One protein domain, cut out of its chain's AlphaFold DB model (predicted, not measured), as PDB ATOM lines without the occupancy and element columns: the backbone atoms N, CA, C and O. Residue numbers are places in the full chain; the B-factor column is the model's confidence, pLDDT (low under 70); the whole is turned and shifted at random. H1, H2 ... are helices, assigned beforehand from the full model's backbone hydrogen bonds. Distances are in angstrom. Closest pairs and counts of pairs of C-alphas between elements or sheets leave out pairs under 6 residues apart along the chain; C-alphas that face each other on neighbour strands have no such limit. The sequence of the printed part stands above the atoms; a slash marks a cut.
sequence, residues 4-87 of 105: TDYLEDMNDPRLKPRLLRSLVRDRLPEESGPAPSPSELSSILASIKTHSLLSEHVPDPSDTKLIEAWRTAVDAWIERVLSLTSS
ATOM      1  N   THR A   4     257.125 428.359 343.860       51.41
ATOM      2  CA  THR A   4     257.865 429.479 343.273       51.41
ATOM      3  C   THR A   4     257.682 430.791 344.029       51.41
ATOM      4  O   THR A   4     258.638 431.549 344.120       51.41
ATOM      5  N   ASP A   5     256.518 431.028 344.639       47.66
ATOM      6  CA  ASP A   5     256.252 432.271 345.382       47.66
ATOM      7  C   ASP A   5     256.996 432.279 346.732       47.66
ATOM      8  O   ASP A   5     257.275 433.327 347.299       47.66
ATOM      9  N   TYR A   6     257.395 431.103 347.228       50.34
ATOM     10  CA  TYR A   6     258.213 430.960 348.438       50.34
ATOM     11  C   TYR A   6     259.721 431.144 348.176       50.34
ATOM     12  O   TYR A   6     260.518 431.132 349.112       50.34
ATOM     13  N   LEU A   7     260.132 431.272 346.909       50.25
ATOM     14  CA  LEU A   7     261.541 431.358 346.506       50.25
ATOM     15  C   LEU A   7     262.032 432.791 346.285       50.25
ATOM     16  O   LEU A   7     263.226 432.983 346.054       50.25
ATOM     17  N   GLU A   8     261.148 433.788 346.356       47.28
ATOM     18  CA  GLU A   8     261.513 435.203 346.193       47.28
ATOM     19  C   GLU A   8     262.395 435.732 347.338       47.28
ATOM     20  O   GLU A   8     263.270 436.557 347.096       47.28
ATOM     21  N   ASP A   9     262.246 435.203 348.557       46.72
ATOM     22  CA  ASP A   9     262.963 435.685 349.754       46.72
ATOM     23  C   ASP A   9     264.310 434.966 350.008       46.72
ATOM     24  O   ASP A   9     265.099 435.350 350.865       46.72
ATOM     25  N   MET A  10     264.622 433.911 349.245       49.38
ATOM     26  CA  MET A  10     265.742 432.998 349.524       49.38
ATOM     27  C   MET A  10     266.748 432.924 348.372       49.38
ATOM     28  O   MET A  10     267.164 431.836 347.965       49.38
ATOM     29  N   ASN A  11     267.205 434.075 347.869       58.19
ATOM     30  CA  ASN A  11     268.314 434.161 346.907       58.19
ATOM     31  C   ASN A  11     269.680 433.834 347.560       58.19
ATOM     32  O   ASN A  11     270.686 434.486 347.289       58.19
ATOM     33  N   ASP A  12     269.714 432.831 348.447       65.88
ATOM     34  CA  ASP A  12     270.942 432.243 348.961       65.88
ATOM     35  C   ASP A  12     271.572 431.424 347.820       65.88
ATOM     36  O   ASP A  12     270.978 430.451 347.330       65.88
ATOM     37  N   PRO A  13     272.784 431.781 347.379       66.50
ATOM     38  CA  PRO A  13     273.493 431.067 346.327       66.50
ATOM     39  C   PRO A  13     273.671 429.566 346.605       66.50
ATOM     40  O   PRO A  13     273.758 428.774 345.667       66.50
ATOM     41  N   ARG A  14     273.665 429.150 347.880       68.25
ATOM     42  CA  ARG A  14     273.746 427.738 348.295       68.25
ATOM     43  C   ARG A  14     272.482 426.941 347.990       68.25
ATOM     44  O   ARG A  14     272.523 425.710 347.924       68.25
ATOM     45  N   LEU A  15     271.352 427.616 347.810       71.62
ATOM     46  CA  LEU A  15     270.065 426.983 347.538       71.62
ATOM     47  C   LEU A  15     269.805 426.818 346.053       71.62
ATOM     48  O   LEU A  15     269.155 425.850 345.661       71.62
ATOM     49  N   LYS A  16     270.385 427.684 345.223       76.62
ATOM     50  CA  LYS A  16     270.269 427.604 343.770       76.62
ATOM     51  C   LYS A  16     270.527 426.185 343.202       76.62
ATOM     52  O   LYS A  16     269.695 425.743 342.409       76.62
ATOM     53  N   PRO A  17     271.571 425.410 343.597       75.44
ATOM     54  CA  PRO A  17     271.771 424.057 343.053       75.44
ATOM     55  C   PRO A  17     270.645 423.093 343.444       75.44
ATOM     56  O   PRO A  17     270.269 422.214 342.669       75.44
ATOM     57  N   ARG A  18     270.071 423.259 344.642       77.75
ATOM     58  CA  ARG A  18     268.931 422.454 345.105       77.75
ATOM     59  C   ARG A  18     267.663 422.809 344.333       77.75
ATOM     60  O   ARG A  18     266.907 421.907 343.981       77.75
ATOM     61  N   LEU A  19     267.462 424.094 344.042       78.38
ATOM     62  CA  LEU A  19     266.342 424.581 343.237       78.38
ATOM     63  C   LEU A  19     266.424 424.087 341.799       78.38
ATOM     64  O   LEU A  19     265.431 423.587 341.281       78.38
ATOM     65  N   LEU A  20     267.610 424.141 341.186       80.81
ATOM     66  CA  LEU A  20     267.813 423.628 339.836       80.81
ATOM     67  C   LEU A  20     267.521 422.120 339.768       80.81
ATOM     68  O   LEU A  20     266.789 421.681 338.887       80.81
ATOM     69  N   ARG A  21     267.979 421.334 340.755       80.31
ATOM     70  CA  ARG A  21     267.645 419.898 340.835       80.31
ATOM     71  C   ARG A  21     266.155 419.632 341.035       80.31
ATOM     72  O   ARG A  21     265.622 418.728 340.400       80.31
ATOM     73  N   SER A  22     265.478 420.388 341.900       80.38
ATOM     74  CA  SER A  22     264.025 420.247 342.088       80.38
ATOM     75  C   SER A  22     263.271 420.607 340.811       80.38
ATOM     76  O   SER A  22     262.364 419.885 340.424       80.38
ATOM     77  N   LEU A  23     263.699 421.635 340.081       79.69
ATOM     78  CA  LEU A  23     263.122 421.986 338.787       79.69
ATOM     79  C   LEU A  23     263.327 420.866 337.748       79.69
ATOM     80  O   LEU A  23     262.380 420.494 337.059       79.69
ATOM     81  N   VAL A  24     264.517 420.258 337.683       78.56
ATOM     82  CA  VAL A  24     264.792 419.101 336.806       78.56
ATOM     83  C   VAL A  24     263.934 417.883 337.149       78.56
ATOM     84  O   VAL A  24     263.475 417.186 336.243       78.56
ATOM     85  N   ARG A  25     263.702 417.626 338.438       76.94
ATOM     86  CA  ARG A  25     262.922 416.470 338.894       76.94
ATOM     87  C   ARG A  25     261.413 416.685 338.779       76.94
ATOM     88  O   ARG A  25     260.704 415.791 338.341       76.94
ATOM     89  N   ASP A  26     260.933 417.849 339.204       74.25
ATOM     90  CA  ASP A  26     259.512 418.087 339.474       74.25
ATOM     91  C   ASP A  26     258.807 418.859 338.344       74.25
ATOM     92  O   ASP A  26     257.578 418.895 338.303       74.25
ATOM     93  N   ARG A  27     259.553 419.536 337.456       71.69
ATOM     94  CA  ARG A  27     258.984 420.412 336.413       71.69
ATOM     95  C   ARG A  27     259.384 420.035 334.989       71.69
ATOM     96  O   ARG A  27     258.632 420.341 334.072       71.69
ATOM     97  N   LEU A  28     260.544 419.411 334.777       72.69
ATOM     98  CA  LEU A  28     260.958 418.963 333.445       72.69
ATOM     99  C   LEU A  28     260.306 417.603 333.115       72.69
ATOM    100  O   LEU A  28     260.428 416.669 333.908       72.69
ATOM    101  N   PRO A  29     259.622 417.470 331.966       69.50
ATOM    102  CA  PRO A  29     258.951 416.232 331.561       69.50
ATOM    103  C   PRO A  29     259.960 415.129 331.255       69.50
ATOM    104  O   PRO A  29     261.057 415.404 330.776       69.50
ATOM    105  N   GLU A  30     259.611 413.874 331.549       66.69
ATOM    106  CA  GLU A  30     260.424 412.697 331.212       66.69
ATOM    107  C   GLU A  30     260.420 412.369 329.717       66.69
ATOM    108  O   GLU A  30     259.474 412.717 329.017       66.69
ATOM    109  N   GLU A  31     261.468 411.697 329.230       62.72
ATOM    110  CA  GLU A  31     261.575 411.262 327.826       62.72
ATOM    111  C   GLU A  31     260.398 410.358 327.410       62.72
ATOM    112  O   GLU A  31     259.991 410.350 326.251       62.72
ATOM    113  N   SER A  32     259.814 409.646 328.381       60.03
ATOM    114  CA  SER A  32     258.636 408.786 328.228       60.03
ATOM    115  C   SER A  32     257.305 409.488 328.565       60.03
ATOM    116  O   SER A  32     256.254 408.844 328.560       60.03
ATOM    117  N   GLY A  33     257.330 410.775 328.924       63.84
ATOM    118  CA  GLY A  33     256.158 411.534 329.361       63.84
ATOM    119  C   GLY A  33     255.421 412.253 328.223       63.84
ATOM    120  O   GLY A  33     255.959 412.411 327.126       63.84
ATOM    121  N   PRO A  34     254.185 412.727 328.469       63.31
ATOM    122  CA  PRO A  34     253.481 413.588 327.525       63.31
ATOM    123  C   PRO A  34     254.278 414.869 327.258       63.31
ATOM    124  O   PRO A  34     254.921 415.420 328.155       63.31
ATOM    125  N   ALA A  35     254.225 415.342 326.010       64.25
ATOM    126  CA  ALA A  35     254.915 416.560 325.614       64.25
ATOM    127  C   ALA A  35     254.444 417.759 326.448       64.25
ATOM    128  O   ALA A  35     253.233 417.976 326.551       64.25
ATOM    129  N   PRO A  36     255.371 418.539 327.038       67.88
ATOM    130  CA  PRO A  36     255.003 419.715 327.806       67.88
ATOM    131  C   PRO A  36     254.352 420.730 326.875       67.88
ATOM    132  O   PRO A  36     254.783 420.935 325.734       67.88
ATOM    133  N   SER A  37     253.329 421.414 327.370       72.81
ATOM    134  CA  SER A  37     252.760 422.541 326.649       72.81
ATOM    135  C   SER A  37     253.802 423.666 326.506       72.81
ATOM    136  O   SER A  37     254.639 423.875 327.394       72.81
ATOM    137  N   PRO A  38     253.746 424.466 325.425       74.19
ATOM    138  CA  PRO A  38     254.618 425.633 325.272       74.19
ATOM    139  C   PRO A  38     254.538 426.621 326.452       74.19
ATOM    140  O   PRO A  38     255.529 427.269 326.798       74.19
ATOM    141  N   SER A  39     253.371 426.722 327.100       73.25
ATOM    142  CA  SER A  39     253.154 427.523 328.311       73.25
ATOM    143  C   SER A  39     253.917 426.997 329.525       73.25
ATOM    144  O   SER A  39     254.499 427.791 330.265       73.25
ATOM    145  N   GLU A  40     253.967 425.679 329.721       72.81
ATOM    146  CA  GLU A  40     254.725 425.068 330.819       72.81
ATOM    147  C   GLU A  40     256.226 425.281 330.624       72.81
ATOM    148  O   GLU A  40     256.904 425.736 331.543       72.81
ATOM    149  N   LEU A  41     256.732 425.074 329.404       75.44
ATOM    150  CA  LEU A  41     258.127 425.370 329.062       75.44
ATOM    151  C   LEU A  41     258.479 426.843 329.304       75.44
ATOM    152  O   LEU A  41     259.531 427.149 329.869       75.44
ATOM    153  N   SER A  42     257.581 427.759 328.933       77.44
ATOM    154  CA  SER A  42     257.769 429.195 329.165       77.44
ATOM    155  C   SER A  42     257.808 429.533 330.657       77.44
ATOM    156  O   SER A  42     258.658 430.313 331.086       77.44
ATOM    157  N   SER A  43     256.944 428.914 331.466       78.81
ATOM    158  CA  SER A  43     256.926 429.096 332.923       78.81
ATOM    159  C   SER A  43     258.195 428.560 333.594       78.81
ATOM    160  O   SER A  43     258.705 429.174 334.537       78.81
ATOM    161  N   ILE A  44     258.723 427.433 333.112       78.19
ATOM    162  CA  ILE A  44     259.985 426.861 333.594       78.19
ATOM    163  C   ILE A  44     261.141 427.812 333.272       78.19
ATOM    164  O   ILE A  44     261.932 428.147 334.155       78.19
ATOM    165  N   LEU A  45     261.206 428.309 332.033       79.56
ATOM    166  CA  LEU A  45     262.234 429.257 331.610       79.56
ATOM    167  C   LEU A  45     262.159 430.576 332.391       79.56
ATOM    168  O   LEU A  45     263.195 431.110 332.784       79.56
ATOM    169  N   ALA A  46     260.949 431.085 332.640       79.94
ATOM    170  CA  ALA A  46     260.738 432.265 333.473       79.94
ATOM    171  C   ALA A  46     261.299 432.044 334.886       79.94
ATOM    172  O   ALA A  46     262.061 432.872 335.365       79.94
ATOM    173  N   SER A  47     261.034 430.885 335.496       77.12
ATOM    174  CA  SER A  47     261.547 430.543 336.833       77.12
ATOM    175  C   SER A  47     263.081 430.486 336.874       77.12
ATOM    176  O   SER A  47     263.704 431.023 337.789       77.12
ATOM    177  N   ILE A  48     263.711 429.888 335.854       79.38
ATOM    178  CA  ILE A  48     265.178 429.836 335.734       79.38
ATOM    179  C   ILE A  48     265.771 431.246 335.645       79.38
ATOM    180  O   ILE A  48     266.784 431.529 336.291       79.38
ATOM    181  N   LYS A  49     265.138 432.128 334.860       79.38
ATOM    182  CA  LYS A  49     265.567 433.520 334.677       79.38
ATOM    183  C   LYS A  49     265.386 434.344 335.950       79.38
ATOM    184  O   LYS A  49     266.344 434.983 336.375       79.38
ATOM    185  N   THR A  50     264.211 434.288 336.579       76.00
ATOM    186  CA  THR A  50     263.893 435.039 337.806       76.00
ATOM    187  C   THR A  50     264.890 434.739 338.919       76.00
ATOM    188  O   THR A  50     265.418 435.656 339.539       76.00
ATOM    189  N   HIS A  51     265.230 433.465 339.122       70.31
ATOM    190  CA  HIS A  51     266.167 433.067 340.177       70.31
ATOM    191  C   HIS A  51     267.631 433.007 339.716       70.31
ATOM    192  O   HIS A  51     268.505 432.616 340.492       70.31
ATOM    193  N   SER A  52     267.920 433.381 338.460       73.38
ATOM    194  CA  SER A  52     269.266 433.332 337.875       73.38
ATOM    195  C   SER A  52     269.976 432.000 338.168       73.38
ATOM    196  O   SER A  52     271.147 431.973 338.555       73.38
ATOM    197  N   LEU A  53     269.248 430.884 338.009       72.81
ATOM    198  CA  LEU A  53     269.696 429.531 338.390       72.81
ATOM    199  C   LEU A  53     270.833 428.992 337.516       72.81
ATOM    200  O   LEU A  53     271.361 427.928 337.800       72.81
ATOM    201  N   LEU A  54     271.183 429.700 336.446       71.88
ATOM    202  CA  LEU A  54     272.299 429.375 335.555       71.88
ATOM    203  C   LEU A  54     273.382 430.460 335.577       71.88
ATOM    204  O   LEU A  54     274.316 430.417 334.786       71.88
ATOM    205  N   SER A  55     273.251 431.464 336.448       69.56
ATOM    206  CA  SER A  55     274.248 432.524 336.562       69.56
ATOM    207  C   SER A  55     275.468 432.018 337.328       69.56
ATOM    208  O   SER A  55     275.333 431.447 338.410       69.56
ATOM    209  N   GLU A  56     276.656 432.284 336.791       63.41
ATOM    210  CA  GLU A  56     277.969 431.908 337.336       63.41
ATOM    211  C   GLU A  56     278.378 432.736 338.572       63.41
ATOM    212  O   GLU A  56     279.551 432.991 338.827       63.41
ATOM    213  N   HIS A  57     277.414 433.202 339.366       61.84
ATOM    214  CA  HIS A  57     277.717 433.958 340.574       61.84
ATOM    215  C   HIS A  57     278.055 433.002 341.723       61.84
ATOM    216  O   HIS A  57     277.212 432.704 342.578       61.84
ATOM    217  N   VAL A  58     279.301 432.530 341.745       60.50
ATOM    218  CA  VAL A  58     279.872 431.796 342.876       60.50
ATOM    219  C   VAL A  58     280.234 432.815 343.967       60.50
ATOM    220  O   VAL A  58     281.096 433.659 343.738       60.50
ATOM    221  N   PRO A  59     279.590 432.795 345.146       62.22
ATOM    222  CA  PRO A  59     279.829 433.805 346.186       62.22
ATOM    223  C   PRO A  59     281.168 433.615 346.886       62.22
ATOM    224  O   PRO A  59     281.714 434.567 347.430       62.22
ATOM    225  N   ASP A  60     281.661 432.378 346.896       66.19
ATOM    226  CA  ASP A  60     282.930 432.002 347.491       66.19
ATOM    227  C   ASP A  60     283.605 430.938 346.609       66.19
ATOM    228  O   ASP A  60     283.174 429.780 346.604       66.19
ATOM    229  N   PRO A  61     284.640 431.304 345.833       66.62
ATOM    230  CA  PRO A  61     285.354 430.369 344.968       66.62
ATOM    231  C   PRO A  61     286.142 429.307 345.754       66.62
ATOM    232  O   PRO A  61     286.652 428.365 345.150       66.62
ATOM    233  N   SER A  62     286.250 429.434 347.084       72.06
ATOM    234  CA  SER A  62     286.888 428.432 347.942       72.06
ATOM    235  C   SER A  62     285.950 427.287 348.357       72.06
ATOM    236  O   SER A  62     286.428 426.227 348.771       72.06
ATOM    237  N   ASP A  63     284.630 427.434 348.174       77.88
ATOM    238  CA  ASP A  63     283.643 426.380 348.444       77.88
ATOM    239  C   ASP A  63     283.538 425.410 347.255       77.88
ATOM    240  O   ASP A  63     282.593 425.414 346.459       77.88
ATOM    241  N   THR A  64     284.545 424.546 347.133       80.94
ATOM    242  CA  THR A  64     284.627 423.522 346.079       80.94
ATOM    243  C   THR A  64     283.431 422.569 346.087       80.94
ATOM    244  O   THR A  64     283.002 422.108 345.032       80.94
ATOM    245  N   LYS A  65     282.833 422.307 347.255       82.62
ATOM    246  CA  LYS A  65     281.652 421.445 347.384       82.62
ATOM    247  C   LYS A  65     280.419 422.094 346.763       82.62
ATOM    248  O   LYS A  65     279.632 421.403 346.112       82.62
ATOM    249  N   LEU A  66     280.242 423.398 346.964       77.69
ATOM    250  CA  LEU A  66     279.162 424.154 346.342       77.69
ATOM    251  C   LEU A  66     279.339 424.232 344.823       77.69
ATOM    252  O   LEU A  66     278.368 424.012 344.098       77.69
ATOM    253  N   ILE A  67     280.563 424.477 344.348       79.56
ATOM    254  CA  ILE A  67     280.893 424.515 342.914       79.56
ATOM    255  C   ILE A  67     280.596 423.167 342.250       79.56
ATOM    256  O   ILE A  67     279.935 423.116 341.216       79.56
ATOM    257  N   GLU A  68     281.015 422.061 342.863       83.81
ATOM    258  CA  GLU A  68     280.720 420.719 342.356       83.81
ATOM    259  C   GLU A  68     279.213 420.429 342.364       83.81
ATOM    260  O   GLU A  68     278.660 419.949 341.375       83.81
ATOM    261  N   ALA A  69     278.503 420.791 343.440       82.88
ATOM    262  CA  ALA A  69     277.055 420.620 343.509       82.88
ATOM    263  C   ALA A  69     276.310 421.427 342.433       82.88
ATOM    264  O   ALA A  69     275.297 420.939 341.915       82.88
ATOM    265  N   TRP A  70     276.812 422.626 342.121       83.06
ATOM    266  CA  TRP A  70     276.345 423.484 341.037       83.06
ATOM    267  C   TRP A  70     276.571 422.836 339.681       83.06
ATOM    268  O   TRP A  70     275.609 422.649 338.940       83.06
ATOM    269  N   ARG A  71     277.810 422.413 339.405       83.56
ATOM    270  CA  ARG A  71     278.179 421.740 338.158       83.56
ATOM    271  C   ARG A  71     277.279 420.537 337.904       83.56
ATOM    272  O   ARG A  71     276.584 420.515 336.901       83.56
ATOM    273  N   THR A  72     277.152 419.627 338.872       86.19
ATOM    274  CA  THR A  72     276.274 418.451 338.743       86.19
ATOM    275  C   THR A  72     274.804 418.819 338.512       86.19
ATOM    276  O   THR A  72     274.087 418.099 337.824       86.19
ATOM    277  N   ALA A  73     274.311 419.909 339.110       84.25
ATOM    278  CA  ALA A  73     272.930 420.345 338.897       84.25
ATOM    279  C   ALA A  73     272.715 420.909 337.482       84.25
ATOM    280  O   ALA A  73     271.675 420.646 336.880       84.25
ATOM    281  N   VAL A  74     273.693 421.656 336.960       83.62
ATOM    282  CA  VAL A  74     273.687 422.177 335.589       83.62
ATOM    283  C   VAL A  74     273.841 421.043 334.576       83.62
ATOM    284  O   VAL A  74     273.058 420.990 333.634       83.62
ATOM    285  N   ASP A  75     274.759 420.102 334.804       86.44
ATOM    286  CA  ASP A  75     274.954 418.920 333.955       86.44
ATOM    287  C   ASP A  75     273.653 418.116 333.838       86.44
ATOM    288  O   ASP A  75     273.173 417.871 332.734       86.44
ATOM    289  N   ALA A  76     273.002 417.813 334.968       85.62
ATOM    290  CA  ALA A  76     271.721 417.108 334.975       85.62
ATOM    291  C   ALA A  76     270.614 417.878 334.233       85.62
ATOM    292  O   ALA A  76     269.759 417.271 333.588       85.62
ATOM    293  N   TRP A  77     270.609 419.213 334.313       84.62
ATOM    294  CA  TRP A  77     269.671 420.042 333.555       84.62
ATOM    295  C   TRP A  77     269.946 419.982 332.046       84.62
ATOM    296  O   TRP A  77     269.007 419.809 331.268       84.62
ATOM    297  N   ILE A  78     271.214 420.063 331.631       84.12
ATOM    298  CA  ILE A  78     271.626 419.963 330.224       84.12
ATOM    299  C   ILE A  78     271.284 418.584 329.662       84.12
ATOM    300  O   ILE A  78     270.663 418.503 328.605       84.12
ATOM    301  N   GLU A  79     271.623 417.506 330.371       85.81
ATOM    302  CA  GLU A  79     271.295 416.133 329.971       85.81
ATOM    303  C   GLU A  79     269.786 415.949 329.780       85.81
ATOM    304  O   GLU A  79     269.348 415.365 328.787       85.81
ATOM    305  N   ARG A  80     268.975 416.524 330.678       80.88
ATOM    306  CA  ARG A  80     267.511 416.503 330.576       80.88
ATOM    307  C   ARG A  80     267.011 417.187 329.309       80.88
ATOM    308  O   ARG A  80     266.145 416.653 328.622       80.88
ATOM    309  N   VAL A  81     267.536 418.375 329.012       80.31
ATOM    310  CA  VAL A  81     267.159 419.148 327.823       80.31
ATOM    311  C   VAL A  81     267.608 418.424 326.556       80.31
ATOM    312  O   VAL A  81     266.825 418.300 325.619       80.31
ATOM    313  N   LEU A  82     268.830 417.887 326.540       81.69
ATOM    314  CA  LEU A  82     269.355 417.112 325.419       81.69
ATOM    315  C   LEU A  82     268.499 415.873 325.143       81.69
ATOM    316  O   LEU A  82     268.100 415.669 323.998       81.69
ATOM    317  N   SER A  83     268.147 415.108 326.179       78.62
ATOM    318  CA  SER A  83     267.224 413.966 326.093       78.62
ATOM    319  C   SER A  83     265.880 414.375 325.477       78.62
ATOM    320  O   SER A  83     265.437 413.763 324.506       78.62
ATOM    321  N   LEU A  84     265.289 415.487 325.931       73.44
ATOM    322  CA  LEU A  84     264.037 416.011 325.371       73.44
ATOM    323  C   LEU A  84     264.148 416.434 323.899       73.44
ATOM    324  O   LEU A  84     263.189 416.272 323.151       73.44
ATOM    325  N   THR A  85     265.294 416.971 323.472       74.06
ATOM    326  CA  THR A  85     265.514 417.370 322.068       74.06
ATOM    327  C   THR A  85     265.897 416.209 321.150       74.06
ATOM    328  O   THR A  85     265.644 416.270 319.949       74.06
ATOM    329  N   SER A  86     266.521 415.164 321.700       69.12
ATOM    330  CA  SER A  86     266.931 413.957 320.976       69.12
ATOM    331  C   SER A  86     265.759 412.997 320.788       69.12
ATOM    332  O   SER A  86     265.623 412.355 319.742       69.12
ATOM    333  N   SER A  87     264.870 412.935 321.781       62.44
ATOM    334  CA  SER A  87     263.626 412.195 321.669       62.44
ATOM    335  C   SER A  87     262.775 412.835 320.580       62.44
ATOM    336  O   SER A  87     262.372 413.996 320.668       62.44
TER     337      SER A  87
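Overview. This is residues 4 to 87 of the 105 residues of the protein "RIX1 domain-containing protein" of Ensete ventricosum (UniProt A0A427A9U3). The long helix H4 has the shorter helix H2 side by side with it, and a third helix, H3, is set off from H2 and runs the opposite way to it; the centres of the three make a triangle, and their contacts are few. The single short turn H1 is close to H3 and away from H4, and two long links, H2 to H3 and H3 to H4, join the three longer helices. The printed part has 84 residues, with four named helices in the order H1, H2, H3, H4 and no named strand; the class is all helix. The whole is compact, with a radius of gyration of the C-alphas of 13.5 A, and elongated, its C-alphas spanning 41 by 27 by 16 A.

Along the chain. H1 takes residues 4 to 7, with C-alpha 4 at (257.865, 429.479, 343.273), and measures 5.2 A from first to last C-alpha. H2 takes residues 16 to 26 and measures 15.0 A; C-alpha 16 is at (270.269, 427.604, 343.770). H3 takes residues 38 to 50 and measures 18.2 A. H4, the longest helix, takes residues 64 to 86 and measures 32.2 A, ending with C-alpha 86 at (266.931, 413.957, 320.976).

Arrangement. H2 and H4 touch, with 15 pairs of C-alphas within 8 A. Their closest C-alphas are those of Pro 17 and Trp 70, 5.0 A apart. They run the same way at a shallow tilt of 30 degrees. H2 and H3 are close but not clearly touching, the closest C-alphas being those of Leu 23 and Ile 44, 7.8 A apart. They run opposite ways at a shallow tilt of 12 degrees. H1 is close to H3 but not clearly touching it, with the C-alphas of Thr 4 and Ser 47 closest at 7.5 A. H1 is apart from H2 and from H4, and H3 is apart from H4. In H2, H3 and H4 every O i to N i+4 pair is within hydrogen-bond range; H1, with four residues, is too short for such a pair, and its one O i to N i+3 pair is within range.

Size, cuts and confidence. The C-alphas of Pro 34 and Ser 62, the two farthest apart, are 41.9 A from each other, while those of Thr 4 and Ser 87, the first and last printed, are 28.3 A apart. The printed part runs from residue 4 to 87 with no cut. The link from H1 to H2 is short, with 8 residues; those from H2 to H3, with 11, and from H3 to H4, with 13, are long. The mean pLDDT of the printed part is 72.5, and it is under 70 in residues 4 to 14, 29 to 36, 55 to 61 and 86 to 87 of this predicted model.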